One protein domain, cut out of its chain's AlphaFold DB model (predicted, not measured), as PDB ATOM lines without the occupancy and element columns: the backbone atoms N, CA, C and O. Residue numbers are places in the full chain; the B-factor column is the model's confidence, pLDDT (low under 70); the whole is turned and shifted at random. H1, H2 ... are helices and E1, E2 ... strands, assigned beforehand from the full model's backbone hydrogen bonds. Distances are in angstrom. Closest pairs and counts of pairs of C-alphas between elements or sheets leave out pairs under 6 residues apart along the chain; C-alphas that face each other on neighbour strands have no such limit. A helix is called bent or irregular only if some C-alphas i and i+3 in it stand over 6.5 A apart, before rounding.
ATOM      1  N   HIS A 249     -15.960  64.236 -73.605       78.38
ATOM      2  CA  HIS A 249     -15.466  64.671 -72.305       78.38
ATOM      3  C   HIS A 249     -15.279  66.199 -72.281       78.38
ATOM      4  O   HIS A 249     -14.492  66.742 -73.063       78.38
ATOM      5  N   HIS A 250     -15.995  66.889 -71.383       75.81
ATOM      6  CA  HIS A 250     -16.066  68.357 -71.322       75.81
ATOM      7  C   HIS A 250     -14.686  69.008 -71.207       75.81
ATOM      8  O   HIS A 250     -14.335  69.859 -72.018       75.81
ATOM      9  N   LYS A 251     -13.859  68.539 -70.264       74.06
ATOM     10  CA  LYS A 251     -12.513  69.086 -70.035       74.06
ATOM     11  C   LYS A 251     -11.624  68.934 -71.271       74.06
ATOM     12  O   LYS A 251     -10.905  69.852 -71.639       74.06
ATOM     13  N   THR A 252     -11.701  67.790 -71.948       75.00
ATOM     14  CA  THR A 252     -10.936  67.540 -73.180       75.00
ATOM     15  C   THR A 252     -11.430  68.432 -74.313       75.00
ATOM     16  O   THR A 252     -10.630  68.958 -75.081       75.00
ATOM     17  N   CYS A 253     -12.742  68.659 -74.387       76.69
ATOM     18  CA  CYS A 253     -13.327  69.559 -75.369       76.69
ATOM     19  C   CYS A 253     -12.847  71.005 -75.188       76.69
ATOM     20  O   CYS A 253     -12.413  71.627 -76.155       76.69
ATOM     21  N   GLU A 254     -12.856  71.513 -73.954       75.25
ATOM     22  CA  GLU A 254     -12.346  72.849 -73.629       75.25
ATOM     23  C   GLU A 254     -10.862  72.990 -73.979       75.25
ATOM     24  O   GLU A 254     -10.455  74.003 -74.549       75.25
ATOM     25  N   LEU A 255     -10.053  71.961 -73.705       73.56
ATOM     26  CA  LEU A 255      -8.629  71.950 -74.046       73.56
ATOM     27  C   LEU A 255      -8.403  71.995 -75.558       73.56
ATOM     28  O   LEU A 255      -7.619  72.816 -76.028       73.56
ATOM     29  N   VAL A 256      -9.113  71.163 -76.326       74.44
ATOM     30  CA  VAL A 256      -9.014  71.153 -77.795       74.44
ATOM     31  C   VAL A 256      -9.488  72.484 -78.377       74.44
ATOM     32  O   VAL A 256      -8.829  73.057 -79.244       74.44
ATOM     33  N   GLN A 257     -10.604  73.019 -77.888       76.12
ATOM     34  CA  GLN A 257     -11.116  74.309 -78.336       76.12
ATOM     35  C   GLN A 257     -10.135  75.441 -78.025       76.12
ATOM     36  O   GLN A 257      -9.879  76.288 -78.883       76.12
ATOM     37  N   THR A 258      -9.545  75.441 -76.830       73.12
ATOM     38  CA  THR A 258      -8.508  76.403 -76.440       73.12
ATOM     39  C   THR A 258      -7.308  76.269 -77.374       73.12
ATOM     40  O   THR A 258      -6.907  77.246 -77.996       73.12
ATOM     41  N   ALA A 259      -6.804  75.053 -77.602       72.81
ATOM     42  CA  ALA A 259      -5.694  74.802 -78.522       72.81
ATOM     43  C   ALA A 259      -5.929  75.419 -79.908       72.81
ATOM     44  O   ALA A 259      -5.083  76.139 -80.445       72.81
ATOM     45  N   LEU A 260      -7.101  75.156 -80.485       74.62
ATOM     46  CA  LEU A 260      -7.401  75.545 -81.856       74.62
ATOM     47  C   LEU A 260      -7.763  77.027 -82.003       74.62
ATOM     48  O   LEU A 260      -7.417  77.634 -83.014       74.62
ATOM     49  N   THR A 261      -8.438  77.623 -81.019       71.75
ATOM     50  CA  THR A 261      -8.734  79.067 -81.022       71.75
ATOM     51  C   THR A 261      -7.463  79.887 -80.832       71.75
ATOM     52  O   THR A 261      -7.265  80.880 -81.533       71.75
ATOM     53  N   HIS A 262      -6.549  79.423 -79.973       67.12
ATOM     54  CA  HIS A 262      -5.237  80.038 -79.813       67.12
ATOM     55  C   HIS A 262      -4.475  80.083 -81.137       67.12
ATOM     56  O   HIS A 262      -3.931  81.128 -81.461       67.12
ATOM     57  N   ARG A 263      -4.488  79.027 -81.959       65.00
ATOM     58  CA  ARG A 263      -3.809  79.027 -83.274       65.00
ATOM     59  C   ARG A 263      -4.272  80.130 -84.232       65.00
ATOM     60  O   ARG A 263      -3.515  80.507 -85.119       65.00
ATOM     61  N   LEU A 264      -5.494  80.639 -84.078       65.50
ATOM     62  CA  LEU A 264      -6.042  81.669 -84.960       65.50
ATOM     63  C   LEU A 264      -5.752  83.102 -84.479       65.50
ATOM     64  O   LEU A 264      -5.907  84.030 -85.265       65.50
ATOM     65  N   ASP A 265      -5.398  83.284 -83.204       60.47
ATOM     66  CA  ASP A 265      -5.168  84.531 -82.450       60.47
ATOM     67  C   ASP A 265      -5.398  85.875 -83.183       60.47
ATOM     68  O   ASP A 265      -4.488  86.646 -83.449       60.47
ATOM     69  N   VAL A 266      -6.654  86.205 -83.462       49.88
ATOM     70  CA  VAL A 266      -7.163  87.582 -83.506       49.88
ATOM     71  C   VAL A 266      -8.409  87.478 -82.657       49.88
ATOM     72  O   VAL A 266      -9.188  86.549 -82.867       49.88
ATOM     73  N   GLY A 267      -8.544  88.340 -81.649       48.00
ATOM     74  CA  GLY A 267      -9.568  88.187 -80.624       48.00
ATOM     75  C   GLY A 267     -10.920  87.819 -81.233       48.00
ATOM     76  O   GLY A 267     -11.428  88.517 -82.111       48.00
ATOM     77  N   SER A 268     -11.530  86.749 -80.724       50.28
ATOM     78  CA  SER A 268     -12.939  86.406 -80.965       50.28
ATOM     79  C   SER A 268     -13.895  87.576 -80.654       50.28
ATOM     80  O   SER A 268     -15.079  87.533 -80.987       50.28
ATOM     81  N   THR A 269     -13.369  88.654 -80.066       58.69
ATOM     82  CA  THR A 269     -13.959  89.970 -79.823       58.69
ATOM     83  C   THR A 269     -14.102  90.859 -81.060       58.69
ATOM     84  O   THR A 269     -14.926  91.771 -81.032       58.69
ATOM     85  N   HIS A 270     -13.364  90.636 -82.154       69.88
ATOM     86  CA  HIS A 270     -13.481  91.489 -83.340       69.88
ATOM     87  C   HIS A 270     -14.889  91.369 -83.939       69.88
ATOM     88  O   HIS A 270     -15.362  90.268 -84.230       69.88
ATOM     89  N   ALA A 271     -15.574  92.503 -84.108       78.44
ATOM     90  CA  ALA A 271     -17.017  92.537 -84.348       78.44
ATOM     91  C   ALA A 271     -17.450  91.782 -85.616       78.44
ATOM     92  O   ALA A 271     -18.507  91.164 -85.607       78.44
ATOM     93  N   ALA A 272     -16.613  91.779 -86.659       85.56
ATOM     94  CA  ALA A 272     -16.954  91.272 -87.992       85.56
ATOM     95  C   ALA A 272     -16.379  89.882 -88.352       85.56
ATOM     96  O   ALA A 272     -16.376  89.521 -89.524       85.56
ATOM     97  N   ILE A 273     -15.848  89.113 -87.394       85.31
ATOM     98  CA  ILE A 273     -15.295  87.762 -87.651       85.31
ATOM     99  C   ILE A 273     -15.765  86.757 -86.601       85.31
ATOM    100  O   ILE A 273     -16.038  87.135 -85.464       85.31
ATOM    101  N   CYS A 274     -15.809  85.470 -86.927       85.81
ATOM    102  CA  CYS A 274     -15.979  84.402 -85.943       85.81
ATOM    103  C   CYS A 274     -15.128  83.180 -86.299       85.81
ATOM    104  O   CYS A 274     -14.843  82.927 -87.472       85.81
ATOM    105  N   ASP A 275     -14.770  82.404 -85.280       86.69
ATOM    106  CA  ASP A 275     -14.025  81.163 -85.447       86.69
ATOM    107  C   ASP A 275     -15.009  79.981 -85.433       86.69
ATOM    108  O   ASP A 275     -15.837  79.860 -84.528       86.69
ATOM    109  N   VAL A 276     -14.932  79.117 -86.445       89.19
ATOM    110  CA  VAL A 276     -15.836  77.982 -86.665       89.19
ATOM    111  C   VAL A 276     -15.044  76.666 -86.612       89.19
ATOM    112  O   VAL A 276     -14.057  76.529 -87.338       89.19
ATOM    113  N   PRO A 277     -15.443  75.682 -85.786       89.38
ATOM    114  CA  PRO A 277     -14.743  74.405 -85.671       89.38
ATOM    115  C   PRO A 277     -14.904  73.526 -86.906       89.38
ATOM    116  O   PRO A 277     -15.980  73.448 -87.501       89.38
ATOM    117  N   VAL A 278     -13.814  72.846 -87.261       89.75
ATOM    118  CA  VAL A 278     -13.693  71.993 -88.443       89.75
ATOM    119  C   VAL A 278     -13.747  70.522 -88.044       89.75
ATOM    120  O   VAL A 278     -12.905  70.041 -87.285       89.75
ATOM    121  N   PHE A 279     -14.691  69.789 -88.618       89.50
ATOM    122  CA  PHE A 279     -14.879  68.353 -88.437       89.50
ATOM    123  C   PHE A 279     -14.742  67.625 -89.775       89.50
ATOM    124  O   PHE A 279     -15.046  68.177 -90.831       89.50
ATOM    125  N   SER A 280     -14.307  66.372 -89.730       87.38
ATOM    126  CA  SER A 280     -14.383  65.473 -90.881       87.38
ATOM    127  C   SER A 280     -15.714  64.719 -90.847       87.38
ATOM    128  O   SER A 280     -16.153  64.313 -89.774       87.38
ATOM    129  N   LEU A 281     -16.369  64.538 -91.998       86.88
ATOM    130  CA  LEU A 281     -17.615  63.760 -92.091       86.88
ATOM    131  C   LEU A 281     -17.393  62.264 -91.848       86.88
ATOM    132  O   LEU A 281     -18.267  61.589 -91.315       86.88
ATOM    133  N   THR A 282     -16.227  61.746 -92.230       79.19
ATOM    134  CA  THR A 282     -15.923  60.309 -92.154       79.19
ATOM    135  C   THR A 282     -15.238  59.913 -90.852       79.19
ATOM    136  O   THR A 282     -15.077  58.728 -90.576       79.19
ATOM    137  N   ASP A 283     -14.766  60.889 -90.079       71.38
ATOM    138  CA  ASP A 283     -14.010  60.635 -88.863       71.38
ATOM    139  C   ASP A 283     -14.957  60.522 -87.675       71.38
ATOM    140  O   ASP A 283     -15.724  61.448 -87.425       71.38
ATOM    141  N   LYS A 284     -14.876  59.419 -86.919       67.44
ATOM    142  CA  LYS A 284     -15.688  59.195 -85.710       67.44
ATOM    143  C   LYS A 284     -15.261  60.043 -84.509       67.44
ATOM    144  O   LYS A 284     -15.776  59.870 -83.405       67.44
ATOM    145  N   ARG A 285     -14.309  60.957 -84.713       66.00
ATOM    146  CA  ARG A 285     -13.810  61.864 -83.684       66.00
ATOM    147  C   ARG A 285     -14.913  62.767 -83.156       66.00
ATOM    148  O   ARG A 285     -15.566  63.516 -83.878       66.00
ATOM    149  N   GLN A 286     -15.005  62.787 -81.835       73.94
ATOM    150  CA  GLN A 286     -15.839  63.731 -81.105       73.94
ATOM    151  C   GLN A 286     -15.226  65.140 -81.074       73.94
ATOM    152  O   GLN A 286     -15.922  66.101 -80.783       73.94
ATOM    153  N   TYR A 287     -13.942  65.307 -81.380       82.69
ATOM    154  CA  TYR A 287     -13.248  66.589 -81.254       82.69
ATOM    155  C   TYR A 287     -12.983  67.230 -82.623       82.69
ATOM    156  O   TYR A 287     -12.732  66.509 -83.592       82.69
ATOM    157  N   PRO A 288     -13.012  68.571 -82.729       84.12
ATOM    158  CA  PRO A 288     -12.685  69.247 -83.974       84.12
ATOM    159  C   PRO A 288     -11.227  68.994 -84.374       84.12
ATOM    160  O   PRO A 288     -10.313  69.003 -83.555       84.12
ATOM    161  N   SER A 289     -11.020  68.798 -85.671       80.06
ATOM    162  CA  SER A 289      -9.705  68.615 -86.301       80.06
ATOM    163  C   SER A 289      -8.977  69.937 -86.577       80.06
ATOM    164  O   SER A 289      -7.772  69.952 -86.819       80.06
ATOM    165  N   GLY A 290      -9.706  71.052 -86.544       81.56
ATOM    166  CA  GLY A 290      -9.192  72.382 -86.845       81.56
ATOM    167  C   GLY A 290     -10.203  73.474 -86.514       81.56
ATOM    168  O   GLY A 290     -11.314  73.196 -86.063       81.56
ATOM    169  N   MET A 291      -9.832  74.723 -86.773       85.50
ATOM    170  CA  MET A 291     -10.732  75.877 -86.731       85.50
ATOM    171  C   MET A 291     -10.517  76.707 -87.996       85.50
ATOM    172  O   MET A 291      -9.388  76.849 -88.465       85.50
ATOM    173  N   VAL A 292     -11.594  77.263 -88.540       85.50
ATOM    174  CA  VAL A 292     -11.557  78.206 -89.657       85.50
ATOM    175  C   VAL A 292     -12.102  79.547 -89.197       85.50
ATOM    176  O   VAL A 292     -13.113  79.613 -88.501       85.50
ATOM    177  N   ARG A 293     -11.441  80.629 -89.597       85.81
ATOM    178  CA  ARG A 293     -11.946  81.981 -89.381       85.81
ATOM    179  C   ARG A 293     -12.766  82.421 -90.579       85.81
ATOM    180  O   ARG A 293     -12.273  82.390 -91.704       85.81
ATOM    181  N   LEU A 294     -13.990  82.856 -90.318       87.75
ATOM    182  CA  LEU A 294     -14.903  83.386 -91.323       87.75
ATOM    183  C   LEU A 294     -15.266  84.825 -90.962       87.75
ATOM    184  O   LEU A 294     -15.397  85.170 -89.785       87.75
ATOM    185  N   ASP A 295     -15.404  85.669 -91.976       88.50
ATOM    186  CA  ASP A 295     -15.747  87.074 -91.817       88.50
ATOM    187  C   ASP A 295     -17.221  87.343 -92.156       88.50
ATOM    188  O   ASP A 295     -17.952  86.499 -92.682       88.50
ATOM    189  N   GLN A 296     -17.666  88.555 -91.834       88.75
ATOM    190  CA  GLN A 296     -19.007  89.035 -92.150       88.75
ATOM    191  C   GLN A 296     -19.283  89.030 -93.657       88.75
ATOM    192  O   GLN A 296     -20.430  88.850 -94.055       88.75
ATOM    193  N   SER A 297     -18.258  89.211 -94.498       87.94
ATOM    194  CA  SER A 297     -18.430  89.229 -95.952       87.94
ATOM    195  C   SER A 297     -18.825  87.853 -96.495       87.94
ATOM    196  O   SER A 297     -19.703  87.758 -97.353       87.94
ATOM    197  N   PHE A 298     -18.249  86.786 -95.938       87.62
ATOM    198  CA  PHE A 298     -18.588  85.410 -96.273       87.62
ATOM    199  C   PHE A 298     -19.918  84.962 -95.652       87.62
ATOM    200  O   PHE A 298     -20.709  84.281 -96.304       87.62
ATOM    201  N   LEU A 299     -20.171  85.318 -94.389       89.19
ATOM    202  CA  LEU A 299     -21.311  84.806 -93.617       89.19
ATOM    203  C   LEU A 299     -22.601  85.629 -93.748       89.19
ATOM    204  O   LEU A 299     -23.689  85.114 -93.477       89.19
ATOM    205  N   GLY A 300     -22.490  86.913 -94.087       90.62
ATOM    206  CA  GLY A 300     -23.545  87.896 -93.850       90.62
ATOM    207  C   GLY A 300     -23.834  88.111 -92.356       90.62
ATOM    208  O   GLY A 300     -23.271  87.449 -91.480       90.62
ATOM    209  N   ASP A 301     -24.752  89.027 -92.048       91.56
ATOM    210  CA  ASP A 301     -25.051  89.423 -90.662       91.56
ATOM    211  C   ASP A 301     -25.605  88.266 -89.826       91.56
ATOM    212  O   ASP A 301     -25.170  88.027 -88.699       91.56
ATOM    213  N   GLN A 302     -26.552  87.511 -90.389       92.19
ATOM    214  CA  GLN A 302     -27.203  86.411 -89.681       92.19
ATOM    215  C   GLN A 302     -26.255  85.220 -89.485       92.19
ATOM    216  O   GLN A 302     -26.218  84.630 -88.404       92.19
ATOM    217  N   GLY A 303     -25.440  84.903 -90.498       90.50
ATOM    218  CA  GLY A 303     -24.406  83.878 -90.386       90.50
ATOM    219  C   GLY A 303     -23.362  84.244 -89.336       90.50
ATOM    220  O   GLY A 303     -23.011  83.408 -88.506       90.50
ATOM    221  N   LEU A 304     -22.928  85.506 -89.298       90.75
ATOM    222  CA  LEU A 304     -22.004  85.993 -88.280       90.75
ATOM    223  C   LEU A 304     -22.612  85.901 -86.877       90.75
ATOM    224  O   LEU A 304     -21.929  85.457 -85.958       90.75
ATOM    225  N   GLN A 305     -23.890  86.248 -86.698       91.12
ATOM    226  CA  GLN A 305     -24.582  86.074 -85.415       91.12
ATOM    227  C   GLN A 305     -24.614  84.605 -84.975       91.12
ATOM    228  O   GLN A 305     -24.333  84.315 -83.813       91.12
ATOM    229  N   TRP A 306     -24.897  83.667 -85.886       92.31
ATOM    230  CA  TRP A 306     -24.832  82.236 -85.577       92.31
ATOM    231  C   TRP A 306     -23.415  81.776 -85.239       92.31
ATOM    232  O   TRP A 306     -23.244  80.989 -84.311       92.31
ATOM    233  N   GLY A 307     -22.403  82.278 -85.945       88.69
ATOM    234  CA  GLY A 307     -21.001  81.968 -85.679       88.69
ATOM    235  C   GLY A 307     -20.508  82.526 -84.343       88.69
ATOM    236  O   GLY A 307     -19.866  81.812 -83.579       88.69
ATOM    237  N   LYS A 308     -20.879  83.765 -83.999       86.69
ATOM    238  CA  LYS A 308     -20.634  84.372 -82.678       86.69
ATOM    239  C   LYS A 308     -21.358  83.630 -81.562       86.69
ATOM    240  O   LYS A 308     -20.802  83.464 -80.484       86.69
ATOM    241  N   ALA A 309     -22.561  83.144 -81.845       88.19
ATOM    242  CA  ALA A 309     -23.286  82.233 -80.977       88.19
ATOM    243  C   ALA A 309     -22.785  80.784 -81.095       88.19
ATOM    244  O   ALA A 309     -23.453  79.901 -80.598       88.19
ATOM    245  N   GLN A 310     -21.666  80.498 -81.770       86.75
ATOM    246  CA  GLN A 310     -21.045  79.168 -81.826       86.75
ATOM    247  C   GLN A 310     -21.987  78.038 -82.297       86.75
ATOM    248  O   GLN A 310     -21.837  76.878 -81.919       86.75
ATOM    249  N   LYS A 311     -22.952  78.371 -83.161       91.38
ATOM    250  CA  LYS A 311     -23.919  77.434 -83.762       91.38
ATOM    251  C   LYS A 311     -23.493  76.928 -85.133       91.38
ATOM    252  O   LYS A 311     -24.296  76.324 -85.839       91.38
ATOM    253  N   LEU A 312     -22.267  77.222 -85.551       92.25
ATOM    254  CA  LEU A 312     -21.744  76.830 -86.851       92.25
ATOM    255  C   LEU A 312     -20.682  75.748 -86.689       92.25
ATOM    256  O   LEU A 312     -19.853  75.815 -85.784       92.25
ATOM    257  N   ARG A 313     -20.680  74.790 -87.611       92.44
ATOM    258  CA  ARG A 313     -19.591  73.833 -87.811       92.44
ATOM    259  C   ARG A 313     -19.219  73.777 -89.282       92.44
ATOM    260  O   ARG A 313     -20.072  73.914 -90.158       92.44
ATOM    261  N   TRP A 314     -17.940  73.562 -89.539       92.56
ATOM    262  CA  TRP A 314     -17.403  73.370 -90.874       92.56
ATOM    263  C   TRP A 314     -17.077  71.895 -91.073       92.56
ATOM    264  O   TRP A 314     -16.208  71.357 -90.396       92.56
ATOM    265  N   TYR A 315     -17.766  71.232 -91.990       92.25
ATOM    266  CA  TYR A 315     -17.545  69.822 -92.285       92.25
ATOM    267  C   TYR A 315     -16.734  69.662 -93.565       92.25
ATOM    268  O   TYR A 315     -17.015  70.325 -94.560       92.25
ATOM    269  N   ILE A 316     -15.733  68.786 -93.535       90.88
ATOM    270  CA  ILE A 316     -14.924  68.416 -94.695       90.88
ATOM    271  C   ILE A 316     -15.186  66.949 -95.014       90.88
ATOM    272  O   ILE A 316     -15.106  66.093 -94.134       90.88
ATOM    273  N   ASP A 317     -15.480  66.665 -96.275       89.31
ATOM    274  CA  ASP A 317     -15.425  65.313 -96.807       89.31
ATOM    275  C   ASP A 317     -13.994  65.037 -97.303       89.31
ATOM    276  O   ASP A 317     -13.574  65.632 -98.296       89.31
ATOM    277  N   PRO A 318     -13.207  64.173 -96.640       82.62
ATOM    278  CA  PRO A 318     -11.851  63.874 -97.089       82.62
ATOM    279  C   PRO A 318     -11.807  63.097 -98.412       82.62
ATOM    280  O   PRO A 318     -10.769  63.123 -99.070       82.62
ATOM    281  N   ALA A 319     -12.889  62.423 -98.822       83.88
ATOM    282  CA  ALA A 319     -12.923  61.664-100.072       83.88
ATOM    283  C   ALA A 319     -13.058  62.581-101.297       83.88
ATOM    284  O   ALA A 319     -12.420  62.350-102.323       83.88
ATOM    285  N   THR A 320     -13.879  63.629-101.191       84.94
ATOM    286  CA  THR A 320     -14.157  64.565-102.296       84.94
ATOM    287  C   THR A 320     -13.424  65.902-102.153       84.94
ATOM    288  O   THR A 320     -13.223  66.618-103.134       84.94
ATOM    289  N   GLY A 321     -12.999  66.251-100.937       83.50
ATOM    290  CA  GLY A 321     -12.491  67.575-100.586       83.50
ATOM    291  C   GLY A 321     -13.587  68.634-100.441       83.50
ATOM    292  O   GLY A 321     -13.261  69.807-100.231       83.50
ATOM    293  N   ASP A 322     -14.863  68.249-100.554       88.75
ATOM    294  CA  ASP A 322     -15.992  69.160-100.410       88.75
ATOM    295  C   ASP A 322     -16.125  69.652 -98.972       88.75
ATOM    296  O   ASP A 322     -15.840  68.954 -97.995       88.75
ATOM    297  N   LYS A 323     -16.567  70.902 -98.848       92.75
ATOM    298  CA  LYS A 323     -16.649  71.612 -97.579       92.75
ATOM    299  C   LYS A 323     -18.039  72.186 -97.383       92.75
ATOM    300  O   LYS A 323     -18.576  72.827 -98.285       92.75
ATOM    301  N   TRP A 324     -18.593  72.012 -96.191       94.12
ATOM    302  CA  TRP A 324     -19.976  72.353 -95.879       94.12
ATOM    303  C   TRP A 324     -20.044  73.179 -94.602       94.12
ATOM    304  O   TRP A 324     -19.578  72.747 -93.548       94.12
ATOM    305  N   LEU A 325     -20.653  74.361 -94.685       95.31
ATOM    306  CA  LEU A 325     -20.974  75.157 -93.508       95.31
ATOM    307  C   LEU A 325     -22.351  74.739 -93.000       95.31
ATOM    308  O   LEU A 325     -23.348  74.918 -93.702       95.31
ATOM    309  N   VAL A 326     -22.401  74.208 -91.783       94.12
ATOM    310  CA  VAL A 326     -23.614  73.663 -91.172       94.12
ATOM    311  C   VAL A 326     -23.993  74.490 -89.950       94.12
ATOM    312  O   VAL A 326     -23.178  74.702 -89.051       94.12
ATOM    313  N   LYS A 327     -25.246  74.939 -89.910       94.00
ATOM    314  CA  LYS A 327     -25.889  75.547 -88.746       94.00
ATOM    315  C   LYS A 327     -26.531  74.472 -87.891       94.00
ATOM    316  O   LYS A 327     -27.255  73.618 -88.390       94.00
ATOM    317  N   MET A 328     -26.330  74.570 -86.590       92.56
ATOM    318  CA  MET A 328     -26.840  73.615 -85.620       92.56
ATOM    319  C   MET A 328     -27.827  74.278 -84.672       92.56
ATOM    320  O   MET A 328     -27.832  75.501 -84.491       92.56
ATOM    321  N   LYS A 329     -28.684  73.463 -84.059       84.75
ATOM    322  CA  LYS A 329     -29.655  73.943 -83.074       84.75
ATOM    323  C   LYS A 329     -28.985  74.281 -81.740       84.75
ATOM    324  O   LYS A 329     -29.283  75.325 -81.152       84.75
ATOM    325  N   SER A 330     -28.074  73.417 -81.295       75.81
ATOM    326  CA  SER A 330     -27.333  73.537 -80.040       75.81
ATOM    327  C   SER A 330     -25.890  74.019 -80.256       75.81
ATOM    328  O   SER A 330     -25.415  74.126 -81.387       75.81
ATOM    329  N   HIS A 331     -25.203  74.332 -79.150       73.56
ATOM    330  CA  HIS A 331     -23.858  74.922 -79.108       73.56
ATOM    331  C   HIS A 331     -22.709  73.923 -78.828       73.56
ATOM    332  O   HIS A 331     -21.720  74.332 -78.219       73.56
ATOM    333  N   PRO A 332     -22.777  72.612 -79.152       71.75
ATOM    334  CA  PRO A 332     -21.724  71.719 -78.709       71.75
ATOM    335  C   PRO A 332     -20.437  72.013 -79.489       71.75
ATOM    336  O   PRO A 332     -20.393  71.906 -80.717       71.75
ATOM    337  N   HIS A 333     -19.371  72.362 -78.770       73.94
ATOM    338  CA  HIS A 333     -18.027  72.533 -79.330       73.94
ATOM    339  C   HIS A 333     -17.410  71.218 -79.802       73.94
ATOM    340  O   HIS A 333     -16.615  71.214 -80.737       73.94
ATOM    341  N   CYS A 334     -17.823  70.112 -79.184       83.38
ATOM    342  CA  CYS A 334     -17.380  68.751 -79.464       83.38
ATOM    343  C   CYS A 334     -18.573  67.793 -79.381       83.38
ATOM    344  O   CYS A 334     -19.655  68.171 -78.943       83.38
ATOM    345  N   GLY A 335     -18.386  66.550 -79.796       82.44
ATOM    346  CA  GLY A 335     -19.412  65.522 -79.869       82.44
ATOM    347  C   GLY A 335     -20.371  65.734 -81.031       82.44
ATOM    348  O   GLY A 335     -20.218  66.651 -81.848       82.44
ATOM    349  N   LEU A 336     -21.379  64.871 -81.105       83.19
ATOM    350  CA  LEU A 336     -22.443  65.020 -82.084       83.19
ATOM    351  C   LEU A 336     -23.377  66.191 -81.729       83.19
ATOM    352  O   LEU A 336     -23.604  66.469 -80.551       83.19
ATOM    353  N   PRO A 337     -23.916  66.888 -82.740       85.25
ATOM    354  CA  PRO A 337     -24.976  67.875 -82.555       85.25
ATOM    355  C   PRO A 337     -26.237  67.239 -81.967       85.25
ATOM    356  O   PRO A 337     -26.499  66.060 -82.187       85.25
ATOM    357  N   GLU A 338     -27.064  68.032 -81.289       85.44
ATOM    358  CA  GLU A 338     -28.402  67.573 -80.904       85.44
ATOM    359  C   GLU A 338     -29.300  67.481 -82.146       85.44
ATOM    360  O   GLU A 338     -29.371  68.434 -82.930       85.44
ATOM    361  N   ALA A 339     -29.986  66.350 -82.310       87.75
ATOM    362  CA  ALA A 339     -30.918  66.147 -83.409       87.75
ATOM    363  C   ALA A 339     -32.170  67.030 -83.270       87.75
ATOM    364  O   ALA A 339     -32.646  67.332 -82.173       87.75
ATOM    365  N   PHE A 340     -32.721  67.455 -84.402       90.44
ATOM    366  CA  PHE A 340     -33.978  68.187 -84.487       90.44
ATOM    367  C   PHE A 340     -34.678  67.915 -85.814       90.44
ATOM    368  O   PHE A 340     -34.101  67.340 -86.724       90.44
ATOM    369  N   THR A 341     -35.937  68.316 -85.929       90.75
ATOM    370  CA  THR A 341     -36.745  68.027 -87.115       90.75
ATOM    371  C   THR A 341     -36.558  69.079 -88.200       90.75
ATOM    372  O   THR A 341     -36.648  70.275 -87.934       90.75
ATOM    373  N   ALA A 342     -36.377  68.624 -89.434       86.88
ATOM    374  CA  ALA A 342     -36.357  69.450 -90.628       86.88
ATOM    375  C   ALA A 342     -37.711  70.128 -90.904       86.88
ATOM    376  O   ALA A 342     -38.737  69.458 -91.041       86.88
ATOM    377  N   ASP A 343     -37.703  71.448 -91.102       82.81
ATOM    378  CA  ASP A 343     -38.920  72.222 -91.388       82.81
ATOM    379  C   ASP A 343     -39.472  72.005 -92.806       82.81
ATOM    380  O   ASP A 343     -40.678  72.157 -93.043       82.81
ATOM    381  N   THR A 344     -38.605  71.630 -93.754       84.88
ATOM    382  CA  THR A 344     -38.936  71.530 -95.183       84.88
ATOM    383  C   THR A 344     -38.389  70.238 -95.791       84.88
ATOM    384  O   THR A 344     -37.331  69.754 -95.393       84.88
ATOM    385  N   ALA A 345     -39.090  69.682 -96.781       86.38
ATOM    386  CA  ALA A 345     -38.558  68.606 -97.618       86.38
ATOM    387  C   ALA A 345     -37.598  69.169 -98.686       86.38
ATOM    388  O   ALA A 345     -37.779  70.292 -99.160       86.38
ATOM    389  N   GLY A 346     -36.589  68.394 -99.084       85.62
ATOM    390  CA  GLY A 346     -35.620  68.741-100.125       85.62
ATOM    391  C   GLY A 346     -34.492  69.690 -99.704       85.62
ATOM    392  O   GLY A 346     -33.674  70.055-100.552       85.62
ATOM    393  N   GLN A 347     -34.417  70.092 -98.431       88.31
ATOM    394  CA  GLN A 347     -33.353  70.973 -97.934       88.31
ATOM    395  C   GLN A 347     -32.057  70.198 -97.679       88.31
ATOM    396  O   GLN A 347     -32.098  69.046 -97.254       88.31
ATOM    397  N   TRP A 348     -30.906  70.829 -97.931       92.88
ATOM    398  CA  TRP A 348     -29.601  70.237 -97.631       92.88
ATOM    399  C   TRP A 348     -29.313  70.287 -96.132       92.88
ATOM    400  O   TRP A 348     -29.396  71.346 -95.508       92.88
ATOM    401  N   VAL A 349     -28.967  69.140 -95.561       94.19
ATOM    402  CA  VAL A 349     -28.846  68.937 -94.116       94.19
ATOM    403  C   VAL A 349     -27.707  67.984 -93.790       94.19
ATOM    404  O   VAL A 349     -27.293  67.169 -94.616       94.19
ATOM    405  N   LEU A 350     -27.228  68.089 -92.556       93.12
ATOM    406  CA  LEU A 350     -26.387  67.092 -91.916       93.12
ATOM    407  C   LEU A 350     -27.282  66.046 -91.252       93.12
ATOM    408  O   LEU A 350     -28.149  66.400 -90.455       93.12
ATOM    409  N   MET A 351     -27.062  64.771 -91.552       91.75
ATOM    410  CA  MET A 351     -27.824  63.647 -91.002       91.75
ATOM    411  C   MET A 351     -26.874  62.563 -90.504       91.75
ATOM    412  O   MET A 351     -25.764  62.420 -91.019       91.75
ATOM    413  N   LEU A 352     -27.339  61.778 -89.536       87.75
ATOM    414  CA  LEU A 352     -26.703  60.527 -89.141       87.75
ATOM    415  C   LEU A 352     -27.551  59.380 -89.697       87.75
ATOM    416  O   LEU A 352     -28.664  59.163 -89.226       87.75
ATOM    417  N   ARG A 353     -27.054  58.666 -90.709       83.94
ATOM    418  CA  ARG A 353     -27.705  57.458 -91.242       83.94
ATOM    419  C   ARG A 353     -26.735  56.295 -91.133       83.94
ATOM    420  O   ARG A 353     -25.573  56.453 -91.476       83.94
ATOM    421  N   GLU A 354     -27.205  55.153 -90.634       81.44
ATOM    422  CA  GLU A 354     -26.382  53.936 -90.509       81.44
ATOM    423  C   GLU A 354     -25.049  54.187 -89.767       81.44
ATOM    424  O   GLU A 354     -23.997  53.690 -90.152       81.44
ATOM    425  N   GLU A 355     -25.089  55.011 -88.710       78.25
ATOM    426  CA  GLU A 355     -23.916  55.457 -87.930       78.25
ATOM    427  C   GLU A 355     -22.871  56.295 -88.697       78.25
ATOM    428  O   GLU A 355     -21.767  56.535 -88.194       78.25
ATOM    429  N   LEU A 356     -23.215  56.782 -89.890       82.31
ATOM    430  CA  LEU A 356     -22.378  57.647 -90.711       82.31
ATOM    431  C   LEU A 356     -22.971  59.052 -90.808       82.31
ATOM    432  O   LEU A 356     -24.153  59.253 -91.104       82.31
ATOM    433  N   LEU A 357     -22.119  60.042 -90.544       87.69
ATOM    434  CA  LEU A 357     -22.423  61.447 -90.764       87.69
ATOM    435  C   LEU A 357     -22.369  61.735 -92.260       87.69
ATOM    436  O   LEU A 357     -21.358  61.496 -92.916       87.69
ATOM    437  N   GLN A 358     -23.452  62.282 -92.791       89.88
ATOM    438  CA  GLN A 358     -23.547  62.594 -94.209       89.88
ATOM    439  C   GLN A 358     -24.290  63.899 -94.463       89.88
ATOM    440  O   GLN A 358     -25.170  64.307 -93.701       89.88
ATOM    441  N   ILE A 359     -23.937  64.535 -95.578       92.56
ATOM    442  CA  ILE A 359     -24.651  65.684 -96.123       92.56
ATOM    443  C   ILE A 359     -25.585  65.184 -97.221       92.56
ATOM    444  O   ILE A 359     -25.142  64.594 -98.204       92.56
ATOM    445  N   GLY A 360     -26.880  65.435 -97.065       91.19
ATOM    446  CA  GLY A 360     -27.899  64.984 -98.009       91.19
ATOM    447  C   GLY A 360     -29.087  65.929 -98.055       91.19
ATOM    448  O   GLY A 360     -29.113  66.941 -97.358       91.19
ATOM    449  N   ARG A 361     -30.071  65.609 -98.897       92.31
ATOM    450  CA  ARG A 361     -31.352  66.323 -98.917       92.31
ATOM    451  C   ARG A 361     -32.374  65.576 -98.078       92.31
ATOM    452  O   ARG A 361     -32.430  64.354 -98.165       92.31
ATOM    453  N   THR A 362     -33.191  66.313 -97.336       90.25
ATOM    454  CA  THR A 362     -34.331  65.722 -96.630       90.25
ATOM    455  C   THR A 362     -35.326  65.140 -97.624       90.25
ATOM    456  O   THR A 362     -35.651  65.762 -98.641       90.25
ATOM    457  N   GLU A 363     -35.823  63.946 -97.336       87.56
ATOM    458  CA  GLU A 363     -36.818  63.261 -98.163       87.56
ATOM    459  C   GLU A 363     -38.231  63.676 -97.756       87.56
ATOM    460  O   GLU A 363     -39.121  63.823 -98.594       87.56
ATOM    461  N   THR A 364     -38.424  63.931 -96.460       86.62
ATOM    462  CA  THR A 364     -39.719  64.294 -95.888       86.62
ATOM    463  C   THR A 364     -39.605  65.491 -94.955       86.62
ATOM    464  O   THR A 364     -38.545  65.811 -94.415       86.62
ATOM    465  N   LYS A 365     -40.727  66.188 -94.767       86.56
ATOM    466  CA  LYS A 365     -40.851  67.181 -93.701       86.56
ATOM    467  C   LYS A 365     -40.884  66.457 -92.353       86.56
ATOM    468  O   LYS A 365     -41.627  65.490 -92.209       86.56
ATOM    469  N   GLY A 366     -40.146  66.964 -91.370       84.94
ATOM    470  CA  GLY A 366     -40.067  66.373 -90.036       84.94
ATOM    471  C   GLY A 366     -38.971  65.319 -89.867       84.94
ATOM    472  O   GLY A 366     -38.861  64.762 -88.781       84.94
ATOM    473  N   GLU A 367     -38.159  65.057 -90.897       88.88
ATOM    474  CA  GLU A 367     -37.001  64.161 -90.802       88.88
ATOM    475  C   GLU A 367     -36.008  64.656 -89.738       88.88
ATOM    476  O   GLU A 367     -35.765  65.861 -89.627       88.88
ATOM    477  N   GLU A 368     -35.450  63.737 -88.945       89.75
ATOM    478  CA  GLU A 368     -34.438  64.071 -87.942       89.75
ATOM    479  C   GLU A 368     -33.105  64.421 -88.608       89.75
ATOM    480  O   GLU A 368     -32.531  63.653 -89.380       89.75
ATOM    481  N   ILE A 369     -32.602  65.607 -88.285       92.19
ATOM    482  CA  ILE A 369     -31.370  66.182 -88.809       92.19
ATOM    483  C   ILE A 369     -30.499  66.681 -87.661       92.19
ATOM    484  O   ILE A 369     -30.978  67.034 -86.587       92.19
ATOM    485  N   LEU A 370     -29.198  66.747 -87.903       90.88
ATOM    486  CA  LEU A 370     -28.205  67.273 -86.965       90.88
ATOM    487  C   LEU A 370     -27.865  68.743 -87.244       90.88
ATOM    488  O   LEU A 370     -27.322  69.439 -86.385       90.88
ATOM    489  N   GLY A 371     -28.179  69.233 -88.445       92.50
ATOM    490  CA  GLY A 371     -27.929  70.615 -88.827       92.50
ATOM    491  C   GLY A 371     -28.401  70.966 -90.232       92.50
ATOM    492  O   GLY A 371     -28.604  70.101 -91.080       92.50
ATOM    493  N   GLU A 372     -28.551  72.260 -90.476       93.94
ATOM    494  CA  GLU A 372     -28.936  72.852 -91.757       93.94
ATOM    495  C   GLU A 372     -27.687  73.292 -92.523       93.94
ATOM    496  O   GLU A 372     -26.835  73.994 -91.977       93.94
ATOM    497  N   VAL A 373     -27.569  72.928 -93.798       93.25
ATOM    498  CA  VAL A 373     -26.458  73.397 -94.634       93.25
ATOM    499  C   VAL A 373     -26.734  74.824 -95.099       93.25
ATOM    500  O   VAL A 373     -27.708  75.083 -95.801       93.25
ATOM    501  N   LEU A 374     -25.834  75.745 -94.756       91.50
ATOM    502  CA  LEU A 374     -25.902  77.148 -95.170       91.50
ATOM    503  C   LEU A 374     -25.150  77.410 -96.474       91.50
ATOM    504  O   LEU A 374     -25.597  78.186 -97.316       91.50
ATOM    505  N   ALA A 375     -23.985  76.783 -96.626       89.19
ATOM    506  CA  ALA A 375     -23.102  76.999 -97.762       89.19
ATOM    507  C   ALA A 375     -22.280  75.748 -98.066       89.19
ATOM    508  O   ALA A 375     -22.038  74.910 -97.194       89.19
ATOM    509  N   SER A 376     -21.815  75.660 -99.310       88.69
ATOM    510  CA  SER A 376     -20.904  74.613 -99.759       88.69
ATOM    511  C   SER A 376     -19.774  75.208-100.588       88.69
ATOM    512  O   SER A 376     -19.994  76.131-101.375       88.69
ATOM    513  N   VAL A 377     -18.570  74.677-100.410       86.25
ATOM    514  CA  VAL A 377     -17.403  74.953-101.247       86.25
ATOM    515  C   VAL A 377     -16.962  73.619-101.823       86.25
ATOM    516  O   VAL A 377     -16.518  72.742-101.084       86.25
ATOM    517  N   ARG A 378     -17.119  73.464-103.137       82.25
ATOM    518  CA  ARG A 378     -16.747  72.231-103.832       82.25
ATOM    519  C   ARG A 378     -15.308  72.280-104.304       82.25
ATOM    520  O   ARG A 378     -14.847  73.325-104.772       82.25
TER     521      ARG A 378
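Overview. This is residues 249 to 378 of the 404 residues of an uncharacterized protein of Acidithiobacillus thiooxidans ATCC 19377 (UniProt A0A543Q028). One strongly twisted sheet of seven strands runs along the length of the domain and folds over at E7, with the larger leaf E2, E1, E3, E4 partly facing the small hairpin leaf E5 and E6. Both helices lie over one face of the larger leaf, toward the end of the sheet where E2 and E1 stand, while the E5 and E6 hairpin makes the other end. The printed part has 130 residues with two named helices and seven named strands, in the order H1 E1 E2 H2 E3 E4 E5 E6 E7; the sheet's order is E2 E1 E3 E4 E7 E5 E6, mixed. The class is mixed, helices and strands, and the whole is compact, with a radius of gyration of the C-alphas of 14.3 A and spans of 42 by 32 by 27 A.

Along the chain. H1, residues 250 to 264, begins at C-alpha 250 (-16.066, 68.357, -71.322) and is 21.5 A long. E1, residues 273 to 280, is 22.5 A long, and E2, residues 290 to 295, 16.8 A. H2, residues 296 to 308, is irregular: C-alphas 298 and 301 are 9.5 A apart. E3 is residues 312 to 316, E4 residues 323 to 327, E5 residues 348 to 353 and E6 residues 356 to 361. E7, residues 371 to 377, is 16.8 A long and ends at C-alpha 377 (-17.403, 74.953, -101.247).

Arrangement. E2 and E1 are an antiparallel hairpin, with N 276 and O 292 2.8 A apart. E1 and E3 are parallel, with N 314 and O 277 at 2.8 A. E3 and E4 are an antiparallel hairpin, with N 313 and O 326 at 2.9 A. E7 is antiparallel to E4, with N 325 and O 375 at 2.9 A, and to E5, with N 350 and O 371 at 2.8 A. E5 and E6 are an antiparallel hairpin, with N 351 and O 358 at 2.9 A. H1 is on the sheet over E2 and E1, at a height over the sheet of 10.2 A; its closest C-alphas to E2 are those of Leu 260 and Met 291, 5.9 A. H2 is on the same face, and its closest C-alphas to E1 are those of Gly 307 and Cys 274, 5.6 A. H1 and H2 are apart. O i to N i+4 pairs are within hydrogen-bond range in 10 of 11 for H1 and 7 of 9 for H2.

Size, cuts and confidence. The two C-alphas farthest apart, those of Asp 265 and Thr 364, are 42.2 A apart. The printed part has no cut. The link from E4 to E5, residues 328 to 347, is long. Mean pLDDT of the printed part is 83.8; residues 262 to 270 and 284 to 285 of this model are under 70.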